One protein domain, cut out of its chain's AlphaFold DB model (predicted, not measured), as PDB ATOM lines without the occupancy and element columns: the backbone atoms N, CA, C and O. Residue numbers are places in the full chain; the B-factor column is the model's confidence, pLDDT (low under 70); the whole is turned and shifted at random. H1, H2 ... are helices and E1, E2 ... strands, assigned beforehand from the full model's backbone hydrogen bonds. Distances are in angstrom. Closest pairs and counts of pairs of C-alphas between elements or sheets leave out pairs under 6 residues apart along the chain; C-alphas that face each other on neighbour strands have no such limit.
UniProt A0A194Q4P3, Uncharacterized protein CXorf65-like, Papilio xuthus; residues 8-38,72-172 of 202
ATOM      1  N   ARG A   8      92.050 -75.700 190.408       83.44
ATOM      2  CA  ARG A   8      93.171 -74.941 190.961       83.44
ATOM      3  C   ARG A   8      92.780 -73.471 191.004       83.44
ATOM      4  O   ARG A   8      92.026 -72.996 190.161       83.44
ATOM      5  N   ILE A   9      93.280 -72.744 191.983       81.00
ATOM      6  CA  ILE A   9      93.132 -71.299 192.098       81.00
ATOM      7  C   ILE A   9      94.512 -70.697 191.901       81.00
ATOM      8  O   ILE A   9      95.449 -71.070 192.593       81.00
ATOM      9  N   ARG A  10      94.640 -69.746 190.985       82.06
ATOM     10  CA  ARG A  10      95.857 -68.960 190.829       82.06
ATOM     11  C   ARG A  10      95.563 -67.522 191.225       82.06
ATOM     12  O   ARG A  10      94.619 -66.907 190.724       82.06
ATOM     13  N   ILE A  11      96.359 -67.008 192.152       81.06
ATOM     14  CA  ILE A  11      96.251 -65.621 192.594       81.06
ATOM     15  C   ILE A  11      97.036 -64.756 191.624       81.06
ATOM     16  O   ILE A  11      98.239 -64.952 191.441       81.06
ATOM     17  N   ASP A  12      96.359 -63.799 191.005       74.69
ATOM     18  CA  ASP A  12      96.995 -62.889 190.068       74.69
ATOM     19  C   ASP A  12      96.400 -61.481 190.197       74.69
ATOM     20  O   ASP A  12      95.239 -61.220 189.883       74.69
ATOM     21  N   SER A  13      97.231 -60.556 190.672       62.28
ATOM     22  CA  SER A  13      96.934 -59.124 190.786       62.28
ATOM     23  C   SER A  13      96.720 -58.446 189.430       62.28
ATOM     24  O   SER A  13      96.135 -57.367 189.380       62.28
ATOM     25  N   ALA A  14      97.137 -59.068 188.318       56.12
ATOM     26  CA  ALA A  14      96.868 -58.569 186.969       56.12
ATOM     27  C   ALA A  14      95.416 -58.818 186.516       56.12
ATOM     28  O   ALA A  14      94.997 -58.337 185.458       56.12
ATOM     29  N   VAL A  15      94.611 -59.533 187.312       54.94
ATOM     30  CA  VAL A  15      93.197 -59.807 187.028       54.94
ATOM     31  C   VAL A  15      92.371 -58.567 187.364       54.94
ATOM     32  O   VAL A  15      91.714 -58.508 188.398       54.94
ATOM     33  N   ILE A  16      92.427 -57.589 186.453       47.19
ATOM     34  CA  ILE A  16      91.594 -56.384 186.292       47.19
ATOM     35  C   ILE A  16      91.310 -55.628 187.611       47.19
ATOM     36  O   ILE A  16      90.581 -56.129 188.466       47.19
ATOM     37  N   PRO A  17      91.759 -54.370 187.777       44.47
ATOM     38  CA  PRO A  17      91.461 -53.608 188.987       44.47
ATOM     39  C   PRO A  17      89.937 -53.513 189.199       44.47
ATOM     40  O   PRO A  17      89.233 -53.011 188.315       44.47
ATOM     41  N   CYS A  18      89.411 -53.954 190.360       47.12
ATOM     42  CA  CYS A  18      88.078 -53.527 190.824       47.12
ATOM     43  C   CYS A  18      88.184 -51.998 190.972       47.12
ATOM     44  O   CYS A  18      88.591 -51.482 192.014       47.12
ATOM     45  N   ARG A  19      87.896 -51.244 189.900       48.03
ATOM     46  CA  ARG A  19      87.878 -49.781 189.951       48.03
ATOM     47  C   ARG A  19      86.870 -49.385 191.026       48.03
ATOM     48  O   ARG A  19      85.675 -49.645 190.898       48.03
ATOM     49  N   ARG A  20      87.385 -48.771 192.094       45.84
ATOM     50  CA  ARG A  20      86.638 -48.176 193.204       45.84
ATOM     51  C   ARG A  20      85.716 -47.073 192.675       45.84
ATOM     52  O   ARG A  20      86.086 -45.907 192.697       45.84
ATOM     53  N   ARG A  21      84.536 -47.422 192.167       40.03
ATOM     54  CA  ARG A  21      83.400 -46.506 191.986       40.03
ATOM     55  C   ARG A  21      82.126 -47.324 191.810       40.03
ATOM     56  O   ARG A  21      81.747 -47.657 190.698       40.03
ATOM     57  N   ALA A  22      81.521 -47.679 192.938       34.00
ATOM     58  CA  ALA A  22      80.076 -47.680 193.157       34.00
ATOM     59  C   ALA A  22      79.803 -48.347 194.507       34.00
ATOM     60  O   ALA A  22      79.860 -49.566 194.662       34.00
ATOM     61  N   VAL A  23      79.482 -47.518 195.495       42.00
ATOM     62  CA  VAL A  23      78.577 -47.922 196.566       42.00
ATOM     63  C   VAL A  23      77.312 -48.451 195.874       42.00
ATOM     64  O   VAL A  23      76.790 -47.767 194.997       42.00
ATOM     65  N   ARG A  24      76.854 -49.649 196.271       38.41
ATOM     66  CA  ARG A  24      75.731 -50.468 195.744       38.41
ATOM     67  C   ARG A  24      76.153 -51.660 194.861       38.41
ATOM     68  O   ARG A  24      76.286 -51.576 193.648       38.41
ATOM     69  N   HIS A  25      76.279 -52.815 195.520       42.62
ATOM     70  CA  HIS A  25      75.895 -54.156 195.041       42.62
ATOM     71  C   HIS A  25      76.423 -54.712 193.701       42.62
ATOM     72  O   HIS A  25      75.971 -55.776 193.281       42.62
ATOM     73  N   SER A  26      77.418 -54.108 193.050       41.94
ATOM     74  CA  SER A  26      78.061 -54.746 191.894       41.94
ATOM     75  C   SER A  26      79.493 -54.246 191.682       41.94
ATOM     76  O   SER A  26      79.697 -53.163 191.146       41.94
ATOM     77  N   CYS A  27      80.521 -55.029 192.060       37.38
ATOM     78  CA  CYS A  27      81.826 -54.816 191.418       37.38
ATOM     79  C   CYS A  27      81.656 -55.178 189.936       37.38
ATOM     80  O   CYS A  27      81.047 -56.192 189.587       37.38
ATOM     81  N   VAL A  28      82.194 -54.334 189.063       49.41
ATOM     82  CA  VAL A  28      82.120 -54.432 187.600       49.41
ATOM     83  C   VAL A  28      82.664 -55.774 187.073       49.41
ATOM     84  O   VAL A  28      82.212 -56.244 186.030       49.41
ATOM     85  N   GLN A  29      83.517 -56.478 187.830       46.66
ATOM     86  CA  GLN A  29      83.922 -57.860 187.525       46.66
ATOM     87  C   GLN A  29      82.765 -58.877 187.610       46.66
ATOM     88  O   GLN A  29      82.741 -59.824 186.825       46.66
ATOM     89  N   CYS A  30      81.755 -58.669 188.466       46.31
ATOM     90  CA  CYS A  30      80.555 -59.514 188.504       46.31
ATOM     91  C   CYS A  30      79.658 -59.320 187.272       46.31
ATOM     92  O   CYS A  30      79.071 -60.295 186.809       46.31
ATOM     93  N   ASN A  31      79.565 -58.106 186.714       40.84
ATOM     94  CA  ASN A  31      78.717 -57.835 185.544       40.84
ATOM     95  C   ASN A  31      79.421 -58.116 184.208       40.84
ATOM     96  O   ASN A  31      78.808 -58.717 183.329       40.84
ATOM     97  N   ALA A  32      80.714 -57.804 184.064       43.94
ATOM     98  CA  ALA A  32      81.463 -58.134 182.845       43.94
ATOM     99  C   ALA A  32      81.569 -59.657 182.618       43.94
ATOM    100  O   ALA A  32      81.518 -60.127 181.479       43.94
ATOM    101  N   TYR A  33      81.625 -60.446 183.698       42.66
ATOM    102  CA  TYR A  33      81.573 -61.909 183.616       42.66
ATOM    103  C   TYR A  33      80.147 -62.443 183.353       42.66
ATOM    104  O   TYR A  33      79.979 -63.485 182.717       42.66
ATOM    105  N   ARG A  34      79.100 -61.722 183.783       45.38
ATOM    106  CA  ARG A  34      77.696 -62.063 183.490       45.38
ATOM    107  C   ARG A  34      77.370 -61.893 182.000       45.38
ATOM    108  O   ARG A  34      76.672 -62.737 181.446       45.38
ATOM    109  N   SER A  35      77.927 -60.873 181.344       40.34
ATOM    110  CA  SER A  35      77.639 -60.573 179.933       40.34
ATOM    111  C   SER A  35      78.347 -61.495 178.932       40.34
ATOM    112  O   SER A  35      77.748 -61.845 177.919       40.34
ATOM    113  N   ARG A  36      79.572 -61.977 179.209       44.16
ATOM    114  CA  ARG A  36      80.253 -62.934 178.304       44.16
ATOM    115  C   ARG A  36      79.632 -64.339 178.307       44.16
ATOM    116  O   ARG A  36      79.640 -64.998 177.276       44.16
ATOM    117  N   ASN A  37      79.021 -64.771 179.414       40.38
ATOM    118  CA  ASN A  37      78.340 -66.072 179.495       40.38
ATOM    119  C   ASN A  37      76.856 -66.044 179.086       40.38
ATOM    120  O   ASN A  37      76.251 -67.106 178.938       40.38
ATOM    121  N   ALA A  38      76.263 -64.862 178.885       40.09
ATOM    122  CA  ALA A  38      74.916 -64.733 178.327       40.09
ATOM    123  C   ALA A  38      74.902 -64.940 176.798       40.09
ATOM    124  O   ALA A  38      73.957 -65.531 176.280       40.09
ATOM    125  N   VAL A  72      89.729 -82.141 182.534       57.53
ATOM    126  CA  VAL A  72      90.136 -80.734 182.347       57.53
ATOM    127  C   VAL A  72      90.144 -80.000 183.691       57.53
ATOM    128  O   VAL A  72      89.101 -79.612 184.228       57.53
ATOM    129  N   GLU A  73      91.341 -79.810 184.240       68.38
ATOM    130  CA  GLU A  73      91.553 -79.025 185.449       68.38
ATOM    131  C   GLU A  73      91.332 -77.541 185.146       68.38
ATOM    132  O   GLU A  73      92.067 -76.910 184.386       68.38
ATOM    133  N   GLU A  74      90.300 -76.962 185.749       76.56
ATOM    134  CA  GLU A  74      89.947 -75.562 185.550       76.56
ATOM    135  C   GLU A  74      90.762 -74.696 186.524       76.56
ATOM    136  O   GLU A  74      90.722 -74.891 187.742       76.56
ATOM    137  N   THR A  75      91.508 -73.720 185.998       83.75
ATOM    138  CA  THR A  75      92.238 -72.749 186.827       83.75
ATOM    139  C   THR A  75      91.400 -71.491 187.028       83.75
ATOM    140  O   THR A  75      91.068 -70.782 186.079       83.75
ATOM    141  N   LEU A  76      91.068 -71.193 188.280       85.88
ATOM    142  CA  LEU A  76      90.346 -69.994 188.682       85.88
ATOM    143  C   LEU A  76      91.337 -68.880 188.999       85.88
ATOM    144  O   LEU A  76      92.191 -69.033 189.864       85.88
ATOM    145  N   LEU A  77      91.168 -67.732 188.356       85.56
ATOM    146  CA  LEU A  77      91.936 -66.534 188.668       85.56
ATOM    147  C   LEU A  77      91.218 -65.701 189.735       85.56
ATOM    148  O   LEU A  77      90.027 -65.407 189.584       85.56
ATOM    149  N   LEU A  78      91.936 -65.323 190.794       84.88
ATOM    150  CA  LEU A  78      91.445 -64.416 191.836       84.88
ATOM    151  C   LEU A  78      92.323 -63.173 191.926       84.88
ATOM    152  O   LEU A  78      93.549 -63.274 191.952       84.88
ATOM    153  N   ASN A  79      91.672 -62.016 192.047       85.00
ATOM    154  CA  ASN A  79      92.341 -60.772 192.393       85.00
ATOM    155  C   ASN A  79      92.520 -60.712 193.927       85.00
ATOM    156  O   ASN A  79      91.504 -60.718 194.633       85.00
ATOM    157  N   PRO A  80      93.762 -60.663 194.446       86.12
ATOM    158  CA  PRO A  80      94.016 -60.593 195.880       86.12
ATOM    159  C   PRO A  80      93.521 -59.290 196.514       86.12
ATOM    160  O   PRO A  80      93.164 -59.336 197.678       86.12
ATOM    161  N   ASP A  81      93.397 -58.183 195.771       86.69
ATOM    162  CA  ASP A  81      92.934 -56.885 196.301       86.69
ATOM    163  C   ASP A  81      91.444 -56.868 196.697       86.69
ATOM    164  O   ASP A  81      90.927 -55.881 197.232       86.69
ATOM    165  N   CYS A  82      90.718 -57.942 196.390       86.62
ATOM    166  CA  CYS A  82      89.321 -58.102 196.757       86.62
ATOM    167  C   CYS A  82      89.168 -58.451 198.242       86.62
ATOM    168  O   CYS A  82      89.974 -59.169 198.830       86.62
ATOM    169  N   HIS A  83      88.056 -58.016 198.837       90.62
ATOM    170  CA  HIS A  83      87.678 -58.485 200.166       90.62
ATOM    171  C   HIS A  83      87.438 -60.001 200.171       90.62
ATOM    172  O   HIS A  83      86.832 -60.538 199.234       90.62
ATOM    173  N   VAL A  84      87.808 -60.667 201.267       90.69
ATOM    174  CA  VAL A  84      87.640 -62.121 201.460       90.69
ATOM    175  C   VAL A  84      86.209 -62.578 201.158       90.69
ATOM    176  O   VAL A  84      86.011 -63.580 200.466       90.69
ATOM    177  N   ARG A  85      85.186 -61.813 201.572       90.69
ATOM    178  CA  ARG A  85      83.777 -62.132 201.274       90.69
ATOM    179  C   ARG A  85      83.494 -62.267 199.772       90.69
ATOM    180  O   ARG A  85      82.762 -63.168 199.367       90.69
ATOM    181  N   VAL A  86      84.074 -61.391 198.950       89.94
ATOM    182  CA  VAL A  86      83.896 -61.410 197.489       89.94
ATOM    183  C   VAL A  86      84.595 -62.627 196.886       89.94
ATOM    184  O   VAL A  86      84.027 -63.291 196.015       89.94
ATOM    185  N   MET A  87      85.789 -62.964 197.382       89.75
ATOM    186  CA  MET A  87      86.529 -64.154 196.949       89.75
ATOM    187  C   MET A  87      85.740 -65.435 197.248       89.75
ATOM    188  O   MET A  87      85.547 -66.257 196.353       89.75
ATOM    189  N   LEU A  88      85.209 -65.572 198.468       90.94
ATOM    190  CA  LEU A  88      84.394 -66.721 198.876       90.94
ATOM    191  C   LEU A  88      83.141 -66.884 198.006       90.94
ATOM    192  O   LEU A  88      82.826 -67.993 197.567       90.94
ATOM    193  N   GLU A  89      82.434 -65.789 197.719       89.62
ATOM    194  CA  GLU A  89      81.248 -65.817 196.860       89.62
ATOM    195  C   GLU A  89      81.597 -66.225 195.420       89.62
ATOM    196  O   GLU A  89      80.902 -67.049 194.812       89.62
ATOM    197  N   TYR A  90      82.689 -65.686 194.877       88.88
ATOM    198  CA  TYR A  90      83.157 -66.026 193.539       88.88
ATOM    199  C   TYR A  90      83.555 -67.502 193.435       88.88
ATOM    200  O   TYR A  90      83.108 -68.190 192.510       88.88
ATOM    201  N   ILE A  91      84.310 -68.013 194.412       88.88
ATOM    202  CA  ILE A  91      84.696 -69.426 194.473       88.88
ATOM    203  C   ILE A  91      83.454 -70.306 194.570       88.88
ATOM    204  O   ILE A  91      83.353 -71.245 193.794       88.88
ATOM    205  N   ARG A  92      82.458 -69.999 195.413       89.75
ATOM    206  CA  ARG A  92      81.206 -70.787 195.460       89.75
ATOM    207  C   ARG A  92      80.525 -70.865 194.094       89.75
ATOM    208  O   ARG A  92      80.160 -71.957 193.652       89.75
ATOM    209  N   LYS A  93      80.390 -69.726 193.404       86.81
ATOM    210  CA  LYS A  93      79.732 -69.642 192.089       86.81
ATOM    211  C   LYS A  93      80.488 -70.418 191.010       86.81
ATOM    212  O   LYS A  93      79.864 -71.141 190.235       86.81
ATOM    213  N   LYS A  94      81.816 -70.295 190.960       84.56
ATOM    214  CA  LYS A  94      82.677 -71.008 189.998       84.56
ATOM    215  C   LYS A  94      82.751 -72.498 190.312       84.56
ATOM    216  O   LYS A  94      82.421 -73.333 189.473       84.56
ATOM    217  N   CYS A  95      83.034 -72.754 191.581       84.31
ATOM    218  CA  CYS A  95      82.850 -73.928 192.424       84.31
ATOM    219  C   CYS A  95      81.645 -74.820 192.115       84.31
ATOM    220  O   CYS A  95      81.707 -76.040 192.254       84.31
ATOM    221  N   LYS A  96      80.514 -74.204 191.745       87.31
ATOM    222  CA  LYS A  96      79.186 -74.832 191.845       87.31
ATOM    223  C   LYS A  96      78.998 -75.513 193.216       87.31
ATOM    224  O   LYS A  96      78.389 -76.577 193.305       87.31
ATOM    225  N   LEU A  97      79.568 -74.918 194.270       87.06
ATOM    226  CA  LEU A  97      79.490 -75.449 195.629       87.06
ATOM    227  C   LEU A  97      78.094 -75.168 196.183       87.06
ATOM    228  O   LEU A  97      77.547 -74.084 195.970       87.06
ATOM    229  N   GLY A  98      77.518 -76.139 196.891       86.44
ATOM    230  CA  GLY A  98      76.216 -75.977 197.529       86.44
ATOM    231  C   GLY A  98      76.254 -74.904 198.616       86.44
ATOM    232  O   GLY A  98      77.306 -74.617 199.187       86.44
ATOM    233  N   ILE A  99      75.101 -74.314 198.933       86.94
ATOM    234  CA  ILE A  99      74.991 -73.271 199.970       86.94
ATOM    235  C   ILE A  99      75.456 -73.764 201.351       86.94
ATOM    236  O   ILE A  99      76.140 -73.029 202.054       86.94
ATOM    237  N   TYR A 100      75.206 -75.034 201.669       87.06
ATOM    238  CA  TYR A 100      75.622 -75.683 202.919       87.06
ATOM    239  C   TYR A 100      76.973 -76.398 202.819       87.06
ATOM    240  O   TYR A 100      77.431 -77.009 203.776       87.06
ATOM    241  N   THR A 101      77.629 -76.362 201.655       89.44
ATOM    242  CA  THR A 101      78.948 -76.975 201.512       89.44
ATOM    243  C   THR A 101      79.975 -76.135 202.264       89.44
ATOM    244  O   THR A 101      80.168 -74.952 201.951       89.44
ATOM    245  N   HIS A 102      80.638 -76.760 203.235       90.62
ATOM    246  CA  HIS A 102      81.826 -76.221 203.879       90.62
ATOM    247  C   HIS A 102      83.029 -76.469 202.976       90.62
ATOM    248  O   HIS A 102      83.253 -77.575 202.485       90.62
ATOM    249  N   PHE A 103      83.787 -75.417 202.711       92.88
ATOM    250  CA  PHE A 103      85.014 -75.510 201.940       92.88
ATOM    251  C   PHE A 103      86.047 -74.564 202.529       92.88
ATOM    252  O   PHE A 103      85.711 -73.671 203.299       92.88
ATOM    253  N   ASP A 104      87.295 -74.758 202.152       92.62
ATOM    254  CA  ASP A 104      88.380 -73.838 202.432       92.62
ATOM    255  C   ASP A 104      89.376 -73.871 201.269       92.62
ATOM    256  O   ASP A 104      89.179 -74.582 200.275       92.62
ATOM    257  N   ILE A 105      90.432 -73.078 201.373       92.00
ATOM    258  CA  ILE A 105      91.542 -73.072 200.430       92.00
ATOM    259  C   ILE A 105      92.808 -73.513 201.158       92.00
ATOM    260  O   ILE A 105      93.047 -73.087 202.286       92.00
ATOM    261  N   CYS A 106      93.636 -74.321 200.503       92.62
ATOM    262  CA  CYS A 106      94.999 -74.605 200.955       92.62
ATOM    263  C   CYS A 106      96.035 -74.239 199.893       92.62
ATOM    264  O   CYS A 106      95.696 -74.075 198.720       92.62
ATOM    265  N   ASP A 107      97.284 -74.081 200.310       92.50
ATOM    266  CA  ASP A 107      98.433 -73.985 199.407       92.50
ATOM    267  C   ASP A 107      98.978 -75.371 199.016       92.50
ATOM    268  O   ASP A 107      98.430 -76.409 199.386       92.50
ATOM    269  N   GLU A 108     100.054 -75.379 198.232       90.69
ATOM    270  CA  GLU A 108     100.777 -76.586 197.808       90.69
ATOM    271  C   GLU A 108     101.324 -77.401 198.995       90.69
ATOM    272  O   GLU A 108     101.437 -78.626 198.908       90.69
ATOM    273  N   ASP A 109     101.582 -76.760 200.135       90.50
ATOM    274  CA  ASP A 109     102.063 -77.406 201.361       90.50
ATOM    275  C   ASP A 109     100.929 -78.055 202.175       90.50
ATOM    276  O   ASP A 109     101.182 -78.787 203.132       90.50
ATOM    277  N   GLY A 110      99.671 -77.863 201.765       90.19
ATOM    278  CA  GLY A 110      98.489 -78.392 202.447       90.19
ATOM    279  C   GLY A 110      98.055 -77.565 203.658       90.19
ATOM    280  O   GLY A 110      97.235 -78.037 204.451       90.19
ATOM    281  N   VAL A 111      98.559 -76.336 203.797       91.56
ATOM    282  CA  VAL A 111      98.195 -75.413 204.876       91.56
ATOM    283  C   VAL A 111      96.885 -74.714 204.527       91.56
ATOM    284  O   VAL A 111      96.784 -73.984 203.537       91.56
ATOM    285  N   LEU A 112      95.866 -74.921 205.361       91.81
ATOM    286  CA  LEU A 112      94.554 -74.293 205.204       91.81
ATOM    287  C   LEU A 112      94.615 -72.794 205.530       91.81
ATOM    288  O   LEU A 112      95.164 -72.399 206.561       91.81
ATOM    289  N   LYS A 113      94.002 -71.962 204.683       91.12
ATOM    290  CA  LYS A 113      93.948 -70.499 204.848       91.12
ATOM    291  C   LYS A 113      92.799 -70.017 205.728       91.12
ATOM    292  O   LYS A 113      92.780 -68.842 206.081       91.12
ATOM    293  N   LYS A 114      91.865 -70.898 206.105       90.56
ATOM    294  CA  LYS A 114      90.772 -70.622 207.048       90.56
ATOM    295  C   LYS A 114      90.013 -69.346 206.701       90.56
ATOM    296  O   LYS A 114      89.706 -68.534 207.573       90.56
ATOM    297  N   LEU A 115      89.661 -69.179 205.427       87.88
ATOM    298  CA  LEU A 115      89.068 -67.930 204.927       87.88
ATOM    299  C   LEU A 115      87.764 -67.552 205.630       87.88
ATOM    300  O   LEU A 115      87.445 -66.375 205.745       87.88
ATOM    301  N   PHE A 116      87.021 -68.543 206.120       88.94
ATOM    302  CA  PHE A 116      85.793 -68.331 206.887       88.94
ATOM    303  C   PHE A 116      86.027 -67.776 208.297       88.94
ATOM    304  O   PHE A 116      85.105 -67.200 208.863       88.94
ATOM    305  N   SER A 117      87.229 -67.929 208.859       90.00
ATOM    306  CA  SER A 117      87.598 -67.315 210.144       90.00
ATOM    307  C   SER A 117      88.099 -65.878 210.010       90.00
ATOM    308  O   SER A 117      88.221 -65.175 211.010       90.00
ATOM    309  N   LEU A 118      88.379 -65.426 208.785       89.06
ATOM    310  CA  LEU A 118      88.854 -64.074 208.538       89.06
ATOM    311  C   LEU A 118      87.685 -63.081 208.533       89.06
ATOM    312  O   LEU A 118      86.585 -63.423 208.080       89.06
ATOM    313  N   PRO A 119      87.902 -61.824 208.962       92.25
ATOM    314  CA  PRO A 119      86.879 -60.800 208.839       92.25
ATOM    315  C   PRO A 119      86.473 -60.594 207.366       92.25
ATOM    316  O   PRO A 119      87.319 -60.560 206.469       92.25
ATOM    317  N   PRO A 120      85.173 -60.407 207.076       87.88
ATOM    318  CA  PRO A 120      84.652 -60.439 205.706       87.88
ATOM    319  C   PRO A 120      85.160 -59.297 204.815       87.88
ATOM    320  O   PRO A 120      85.129 -59.421 203.589       87.88
ATOM    321  N   TYR A 121      85.592 -58.191 205.423       89.56
ATOM    322  CA  TYR A 121      86.090 -56.990 204.748       89.56
ATOM    323  C   TYR A 121      87.616 -56.900 204.730       89.56
ATOM    324  O   TYR A 121      88.153 -55.904 204.253       89.56
ATOM    325  N   THR A 122      88.325 -57.918 205.217       90.06
ATOM    326  CA  THR A 122      89.782 -57.941 205.100       90.06
ATOM    327  C   THR A 122      90.182 -58.183 203.650       90.06
ATOM    328  O   THR A 122      89.491 -58.892 202.908       90.06
ATOM    329  N   ASN A 123      91.270 -57.549 203.227       88.81
ATOM    330  CA  ASN A 123      91.814 -57.692 201.885       88.81
ATOM    331  C   ASN A 123      92.531 -59.050 201.751       88.81
ATOM    332  O   ASN A 123      93.304 -59.436 202.628       88.81
ATOM    333  N   GLY A 124      92.279 -59.780 200.661       86.94
ATOM    334  CA  GLY A 124      92.934 -61.060 200.392       86.94
ATOM    335  C   GLY A 124      94.454 -60.955 200.230       86.94
ATOM    336  O   GLY A 124      95.158 -61.913 200.540       86.94
ATOM    337  N   ALA A 125      94.979 -59.799 199.818       88.56
ATOM    338  CA  ALA A 125      96.410 -59.562 199.624       88.56
ATOM    339  C   ALA A 125      97.252 -59.751 200.899       88.56
ATOM    340  O   ALA A 125      98.458 -59.954 200.805       88.56
ATOM    341  N   GLU A 126      96.631 -59.721 202.081       87.75
ATOM    342  CA  GLU A 126      97.299 -60.010 203.357       87.75
ATOM    343  C   GLU A 126      97.528 -61.516 203.593       87.75
ATOM    344  O   GLU A 126      98.401 -61.889 204.371       87.75
ATOM    345  N   TYR A 127      96.763 -62.383 202.919       88.12
ATOM    346  CA  TYR A 127      96.741 -63.838 203.151       88.12
ATOM    347  C   TYR A 127      97.216 -64.653 201.949       88.12
ATOM    348  O   TYR A 127      97.575 -65.826 202.088       88.12
ATOM    349  N   PHE A 128      97.185 -64.050 200.764       89.31
ATOM    350  CA  PHE A 128      97.524 -64.701 199.513       89.31
ATOM    351  C   PHE A 128      98.801 -64.121 198.919       89.31
ATOM    352  O   PHE A 128      98.919 -62.919 198.692       89.31
ATOM    353  N   GLU A 129      99.730 -65.010 198.593       88.81
ATOM    354  CA  GLU A 129     100.938 -64.669 197.863       88.81
ATOM    355  C   GLU A 129     100.615 -64.520 196.374       88.81
ATOM    356  O   GLU A 129      99.890 -65.320 195.770       88.81
ATOM    357  N   HIS A 130     101.169 -63.478 195.765       84.62
ATOM    358  CA  HIS A 130     101.004 -63.224 194.341       84.62
ATOM    359  C   HIS A 130     101.631 -64.355 193.509       84.62
ATOM    360  O   HIS A 130     102.713 -64.841 193.829       84.62
ATOM    361  N   ARG A 131     100.963 -64.761 192.419       84.50
ATOM    362  CA  ARG A 131     101.371 -65.845 191.498       84.50
ATOM    363  C   ARG A 131     101.462 -67.239 192.119       84.50
ATOM    364  O   ARG A 131     101.875 -68.159 191.412       84.50
ATOM    365  N   LYS A 132     101.029 -67.421 193.367       89.25
ATOM    366  CA  LYS A 132     100.967 -68.734 194.014       89.25
ATOM    367  C   LYS A 132      99.690 -69.482 193.627       89.25
ATOM    368  O   LYS A 132      98.644 -68.876 193.347       89.25
ATOM    369  N   THR A 133      99.806 -70.806 193.571       89.81
ATOM    370  CA  THR A 133      98.686 -71.712 193.311       89.81
ATOM    371  C   THR A 133      98.116 -72.206 194.629       89.81
ATOM    372  O   THR A 133      98.833 -72.513 195.576       89.81
ATOM    373  N   TYR A 134      96.798 -72.286 194.666       92.00
ATOM    374  CA  TYR A 134      96.025 -72.749 195.795       92.00
ATOM    375  C   TYR A 134      94.967 -73.743 195.327       92.00
ATOM    376  O   TYR A 134      94.595 -73.782 194.151       92.00
ATOM    377  N   TYR A 135      94.437 -74.532 196.250       91.94
ATOM    378  CA  TYR A 135      93.503 -75.610 195.951       91.94
ATOM    379  C   TYR A 135      92.251 -75.495 196.801       91.94
ATOM    380  O   TYR A 135      92.321 -75.252 198.006       91.94
ATOM    381  N   VAL A 136      91.094 -75.694 196.167       91.69
ATOM    382  CA  VAL A 136      89.804 -75.716 196.865       91.69
ATOM    383  C   VAL A 136      89.633 -77.059 197.552       91.69
ATOM    384  O   VAL A 136      89.668 -78.106 196.902       91.69
ATOM    385  N   ILE A 137      89.389 -77.025 198.856       92.19
ATOM    386  CA  ILE A 137      89.183 -78.199 199.697       92.19
ATOM    387  C   ILE A 137      87.748 -78.186 200.195       92.19
ATOM    388  O   ILE A 137      87.309 -77.205 200.783       92.19
ATOM    389  N   VAL A 138      87.007 -79.266 199.978       91.88
ATOM    390  CA  VAL A 138      85.682 -79.438 200.582       91.88
ATOM    391  C   VAL A 138      85.846 -80.174 201.901       91.88
ATOM    392  O   VAL A 138      86.501 -81.213 201.957       91.88
ATOM    393  N   LEU A 139      85.243 -79.623 202.948       90.50
ATOM    394  CA  LEU A 139      85.218 -80.211 204.278       90.50
ATOM    395  C   LEU A 139      83.906 -80.981 204.431       90.50
ATOM    396  O   LEU A 139      82.825 -80.427 204.217       90.50
ATOM    397  N   GLN A 140      84.004 -82.263 204.760       90.06
ATOM    398  CA  GLN A 140      82.860 -83.130 205.025       90.06
ATOM    399  C   GLN A 140      82.972 -83.696 206.428       90.06
ATOM    400  O   GLN A 140      83.972 -84.327 206.763       90.06
ATOM    401  N   GLU A 141      81.938 -83.492 207.229       87.31
ATOM    402  CA  GLU A 141      81.820 -84.116 208.536       87.31
ATOM    403  C   GLU A 141      81.070 -85.441 208.390       87.31
ATOM    404  O   GLU A 141      79.936 -85.473 207.914       87.31
ATOM    405  N   ILE A 142      81.735 -86.538 208.744       86.69
ATOM    406  CA  ILE A 142      81.180 -87.892 208.722       86.69
ATOM    407  C   ILE A 142      81.479 -88.496 210.091       86.69
ATOM    408  O   ILE A 142      82.639 -88.532 210.497       86.69
ATOM    409  N   ASP A 143      80.452 -88.924 210.825       85.88
ATOM    410  CA  ASP A 143      80.587 -89.567 212.142       85.88
ATOM    411  C   ASP A 143      81.468 -88.781 213.135       85.88
ATOM    412  O   ASP A 143      82.341 -89.339 213.802       85.88
ATOM    413  N   ARG A 144      81.261 -87.454 213.216       82.94
ATOM    414  CA  ARG A 144      82.050 -86.499 214.034       82.94
ATOM    415  C   ARG A 144      83.528 -86.377 213.635       82.94
ATOM    416  O   ARG A 144      84.320 -85.773 214.356       82.94
ATOM    417  N   ARG A 145      83.925 -86.940 212.491       83.31
ATOM    418  CA  ARG A 145      85.259 -86.774 211.905       83.31
ATOM    419  C   ARG A 145      85.169 -85.824 210.722       83.31
ATOM    420  O   ARG A 145      84.427 -86.062 209.770       83.31
ATOM    421  N   VAL A 146      85.962 -84.758 210.755       85.38
ATOM    422  CA  VAL A 146      86.075 -83.837 209.620       85.38
ATOM    423  C   VAL A 146      87.084 -84.404 208.628       85.38
ATOM    424  O   VAL A 146      88.246 -84.643 208.955       85.38
ATOM    425  N   THR A 147      86.641 -84.616 207.396       87.06
ATOM    426  CA  THR A 147      87.469 -85.058 206.276       87.06
ATOM    427  C   THR A 147      87.641 -83.926 205.274       87.06
ATOM    428  O   THR A 147      86.693 -83.225 204.923       87.06
ATOM    429  N   ALA A 148      88.873 -83.743 204.808       88.19
ATOM    430  CA  ALA A 148      89.219 -82.767 203.789       88.19
ATOM    431  C   ALA A 148      89.405 -83.455 202.433       88.19
ATOM    432  O   ALA A 148      90.226 -84.368 202.289       88.19
ATOM    433  N   LEU A 149      88.639 -83.016 201.435       88.25
ATOM    434  CA  LEU A 149      88.656 -83.560 200.082       88.25
ATOM    435  C   LEU A 149      89.060 -82.471 199.083       88.25
ATOM    436  O   LEU A 149      88.247 -81.580 198.796       88.25
ATOM    437  N   PRO A 150      90.281 -82.543 198.521       88.38
ATOM    438  CA  PRO A 150      90.664 -81.678 197.420       88.38
ATOM    439  C   PRO A 150      89.668 -81.793 196.272       88.38
ATOM    440  O   PRO A 150      89.298 -82.890 195.860       88.38
ATOM    441  N   GLN A 151      89.236 -80.661 195.730       85.25
ATOM    442  CA  GLN A 151      88.482 -80.626 194.481       85.25
ATOM    443  C   GLN A 151      89.460 -80.725 193.309       85.25
ATOM    444  O   GLN A 151      89.502 -79.839 192.471       85.25
ATOM    445  N   LEU A 152      90.291 -81.766 193.284       82.06
ATOM    446  CA  LEU A 152      91.207 -82.097 192.191       82.06
ATOM    447  C   LEU A 152      90.775 -83.420 191.553       82.06
ATOM    448  O   LEU A 152      90.004 -84.174 192.152       82.06
ATOM    449  N   ASN A 153      91.272 -83.707 190.349       78.88
ATOM    450  CA  ASN A 153      91.022 -84.998 189.725       78.88
ATOM    451  C   ASN A 153      91.714 -86.073 190.578       78.88
ATOM    452  O   ASN A 153      92.859 -85.902 190.980       78.88
ATOM    453  N   HIS A 154      91.024 -87.174 190.857       74.88
ATOM    454  CA  HIS A 154      91.582 -88.319 191.573       74.88
ATOM    455  C   HIS A 154      92.789 -88.955 190.864       74.88
ATOM    456  O   HIS A 154      93.649 -89.521 191.530       74.88
ATOM    457  N   GLU A 155      92.877 -88.814 189.541       76.44
ATOM    458  CA  GLU A 155      94.022 -89.253 188.733       76.44
ATOM    459  C   GLU A 155      95.221 -88.295 188.836       76.44
ATOM    460  O   GLU A 155      96.337 -88.635 188.441       76.44
ATOM    461  N   ASN A 156      95.025 -87.091 189.383       80.00
ATOM    462  CA  ASN A 156      96.121 -86.163 189.610       80.00
ATOM    463  C   ASN A 156      96.992 -86.680 190.760       80.00
ATOM    464  O   ASN A 156      96.525 -86.841 191.888       80.00
ATOM    465  N   ARG A 157      98.289 -86.869 190.496       79.75
ATOM    466  CA  ARG A 157      99.289 -87.267 191.501       79.75
ATOM    467  C   ARG A 157      99.265 -86.383 192.753       79.75
ATOM    468  O   ARG A 157      99.387 -86.894 193.864       79.75
ATOM    469  N   LEU A 158      99.003 -85.084 192.586       84.19
ATOM    470  CA  LEU A 158      98.914 -84.126 193.690       84.19
ATOM    471  C   LEU A 158      97.732 -84.399 194.624       84.19
ATOM    472  O   LEU A 158      97.769 -83.987 195.778       84.19
ATOM    473  N   TYR A 159      96.687 -85.094 194.168       86.38
ATOM    474  CA  TYR A 159      95.508 -85.367 194.988       86.38
ATOM    475  C   TYR A 159      95.870 -86.154 196.252       86.38
ATOM    476  O   TYR A 159      95.476 -85.771 197.356       86.38
ATOM    477  N   ALA A 160      96.620 -87.250 196.105       87.12
ATOM    478  CA  ALA A 160      96.977 -88.128 197.219       87.12
ATOM    479  C   ALA A 160      97.943 -87.445 198.197       87.12
ATOM    480  O   ALA A 160      97.757 -87.523 199.417       87.12
ATOM    481  N   GLU A 161      98.932 -86.729 197.663       90.75
ATOM    482  CA  GLU A 161      99.899 -85.970 198.453       90.75
ATOM    483  C   GLU A 161      99.210 -84.857 199.244       90.75
ATOM    484  O   GLU A 161      99.324 -84.805 200.469       90.75
ATOM    485  N   LEU A 162      98.412 -84.025 198.570       90.69
ATOM    486  CA  LEU A 162      97.719 -82.898 199.188       90.69
ATOM    487  C   LEU A 162      96.705 -83.372 200.234       90.69
ATOM    488  O   LEU A 162      96.652 -82.830 201.336       90.69
ATOM    489  N   LYS A 163      95.950 -84.442 199.948       90.44
ATOM    490  CA  LYS A 163      95.029 -85.054 200.919       90.44
ATOM    491  C   LYS A 163      95.756 -85.511 202.188       90.44
ATOM    492  O   LYS A 163      95.203 -85.391 203.282       90.44
ATOM    493  N   THR A 164      96.973 -86.033 202.052       91.50
ATOM    494  CA  THR A 164      97.793 -86.469 203.191       91.50
ATOM    495  C   THR A 164      98.322 -85.270 203.975       91.50
ATOM    496  O   THR A 164      98.164 -85.232 205.195       91.50
ATOM    497  N   ARG A 165      98.855 -84.250 203.289       92.69
ATOM    498  CA  ARG A 165      99.343 -83.012 203.922       92.69
ATOM    499  C   ARG A 165      98.247 -82.297 204.709       92.69
ATOM    500  O   ARG A 165      98.450 -81.988 205.878       92.69
ATOM    501  N   ILE A 166      97.059 -82.133 204.123       91.62
ATOM    502  CA  ILE A 166      95.925 -81.488 204.804       91.62
ATOM    503  C   ILE A 166      95.494 -82.294 206.030       91.62
ATOM    504  O   ILE A 166      95.226 -81.716 207.080       91.62
ATOM    505  N   ARG A 167      95.443 -83.629 205.930       90.19
ATOM    506  CA  ARG A 167      95.109 -84.476 207.084       90.19
ATOM    507  C   ARG A 167      96.104 -84.260 208.222       90.19
ATOM    508  O   ARG A 167      95.681 -84.081 209.357       90.19
ATOM    509  N   ASN A 168      97.398 -84.242 207.918       90.50
ATOM    510  CA  ASN A 168      98.440 -84.020 208.918       90.50
ATOM    511  C   ASN A 168      98.341 -82.617 209.531       90.50
ATOM    512  O   ASN A 168      98.460 -82.475 210.746       90.50
ATOM    513  N   TYR A 169      98.048 -81.599 208.716       89.31
ATOM    514  CA  TYR A 169      97.807 -80.235 209.185       89.31
ATOM    515  C   TYR A 169      96.603 -80.151 210.133       89.31
ATOM    516  O   TYR A 169      96.668 -79.470 211.147       89.31
ATOM    517  N   MET A 170      95.514 -80.866 209.838       86.88
ATOM    518  CA  MET A 170      94.329 -80.902 210.701       86.88
ATOM    519  C   MET A 170      94.556 -81.654 212.019       86.88
ATOM    520  O   MET A 170      93.896 -81.340 213.004       86.88
ATOM    521  N   LEU A 171      95.446 -82.651 212.032       86.56
ATOM    522  CA  LEU A 171      95.810 -83.407 213.237       86.56
ATOM    523  C   LEU A 171      96.831 -82.673 214.111       86.56
ATOM    524  O   LEU A 171      96.915 -82.938 215.305       86.56
ATOM    525  N   SER A 172      97.607 -81.768 213.520       83.56
ATOM    526  CA  SER A 172      98.561 -80.942 214.248       83.56
ATOM    527  C   SER A 172      97.798 -79.788 214.907       83.56
ATOM    528  O   SER A 172      97.310 -78.895 214.218       83.56
TER     529      SER A 172
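Overview. This is residues 8 to 38 and 72 to 172 of the 202 residues of the protein "Uncharacterized protein CXorf65-like" of Papilio xuthus (UniProt A0A194Q4P3). A strongly twisted sheet of five strands is the core, with H2 over one face, near E2 and E3, and H3 over the opposite face, mostly against E5. At the far end from H3, residues 21 to 26 and residues 31 to 38 of H1 stick out from this body. The printed part has 132 residues with three named helices and five named strands, in the order E1 H1 E2 H2 E3 E4 E5 H3. The class is mixed, helices and strands; the sheet is branched, with E1 and E2 parallel and its other neighbour pairs antiparallel. The whole is compact, with a radius of gyration of the C-alphas of 15.5 A and spans of 45 by 32 by 28 A.

Along the chain. Find C-alpha 8 at (93.171, -74.941, 190.961), where E1 begins and runs to residue 11. H1 is residues 28 to 38, 15.6 A long. Past the cut come E2, residues 74 to 78, and H2, residues 84 to 95, 15.6 A long. E3 is residues 102 to 107, 17.3 A long. E4 runs 28.4 A from C-alpha 133 at (98.686, -71.712, 193.311) to residue 142, and E5 is residues 145 to 150, 16.3 A long. H3, residues 157 to 171, runs 22.3 A and ends at C-alpha 171 at (95.810, -83.407, 213.237).

Arrangement. Start at E1: E2 lies on one side of it, parallel, with N 10 and O 76 at 2.8 A, and E4 on the other side, antiparallel, with N 9 and O 134 at 2.7 A. The pairing along E4 is staggered: E1 beside residues 133 to 135 and E5 beside 137 to 142 lie on one side, E3 beside 134 to 139 on the other. E3, E4 and E5 form a meander, each strand the antiparallel neighbour of the one before; look for N 104 and O 137 at 2.8 A, and N 138 and O 149 at 2.9 A. E3 and E4 are a hairpin, and so are E4 and E5. H2 is on the sheet at a height of 7.5 A; its closest C-alphas to E2 are those of Met 87 and Leu 78, 7.1 A apart. H3 is on the opposite face, also at 7.5 A; its closest C-alphas to E5 are those of Lys 163 and Pro 150, 6.5 A apart. H1 is not on the sheet and is apart from H2 and H3. Every O i to N i+4 pair is within hydrogen-bond range in H2, against 5 of 7 in H1 and 10 of 11 in H3.

Size, cuts and confidence. The two C-alphas farthest apart, those of Arg 21 and Asp 143, are 47.6 A apart. Residues 39 to 71 are not printed; C-alphas 38 and 72 stand 22.4 A apart across the cut. The links E1 to H1 and E3 to E4 are long. The model's mean pLDDT over the printed part is 78.8, with residues 13 to 38 and 72 to 73 under 70.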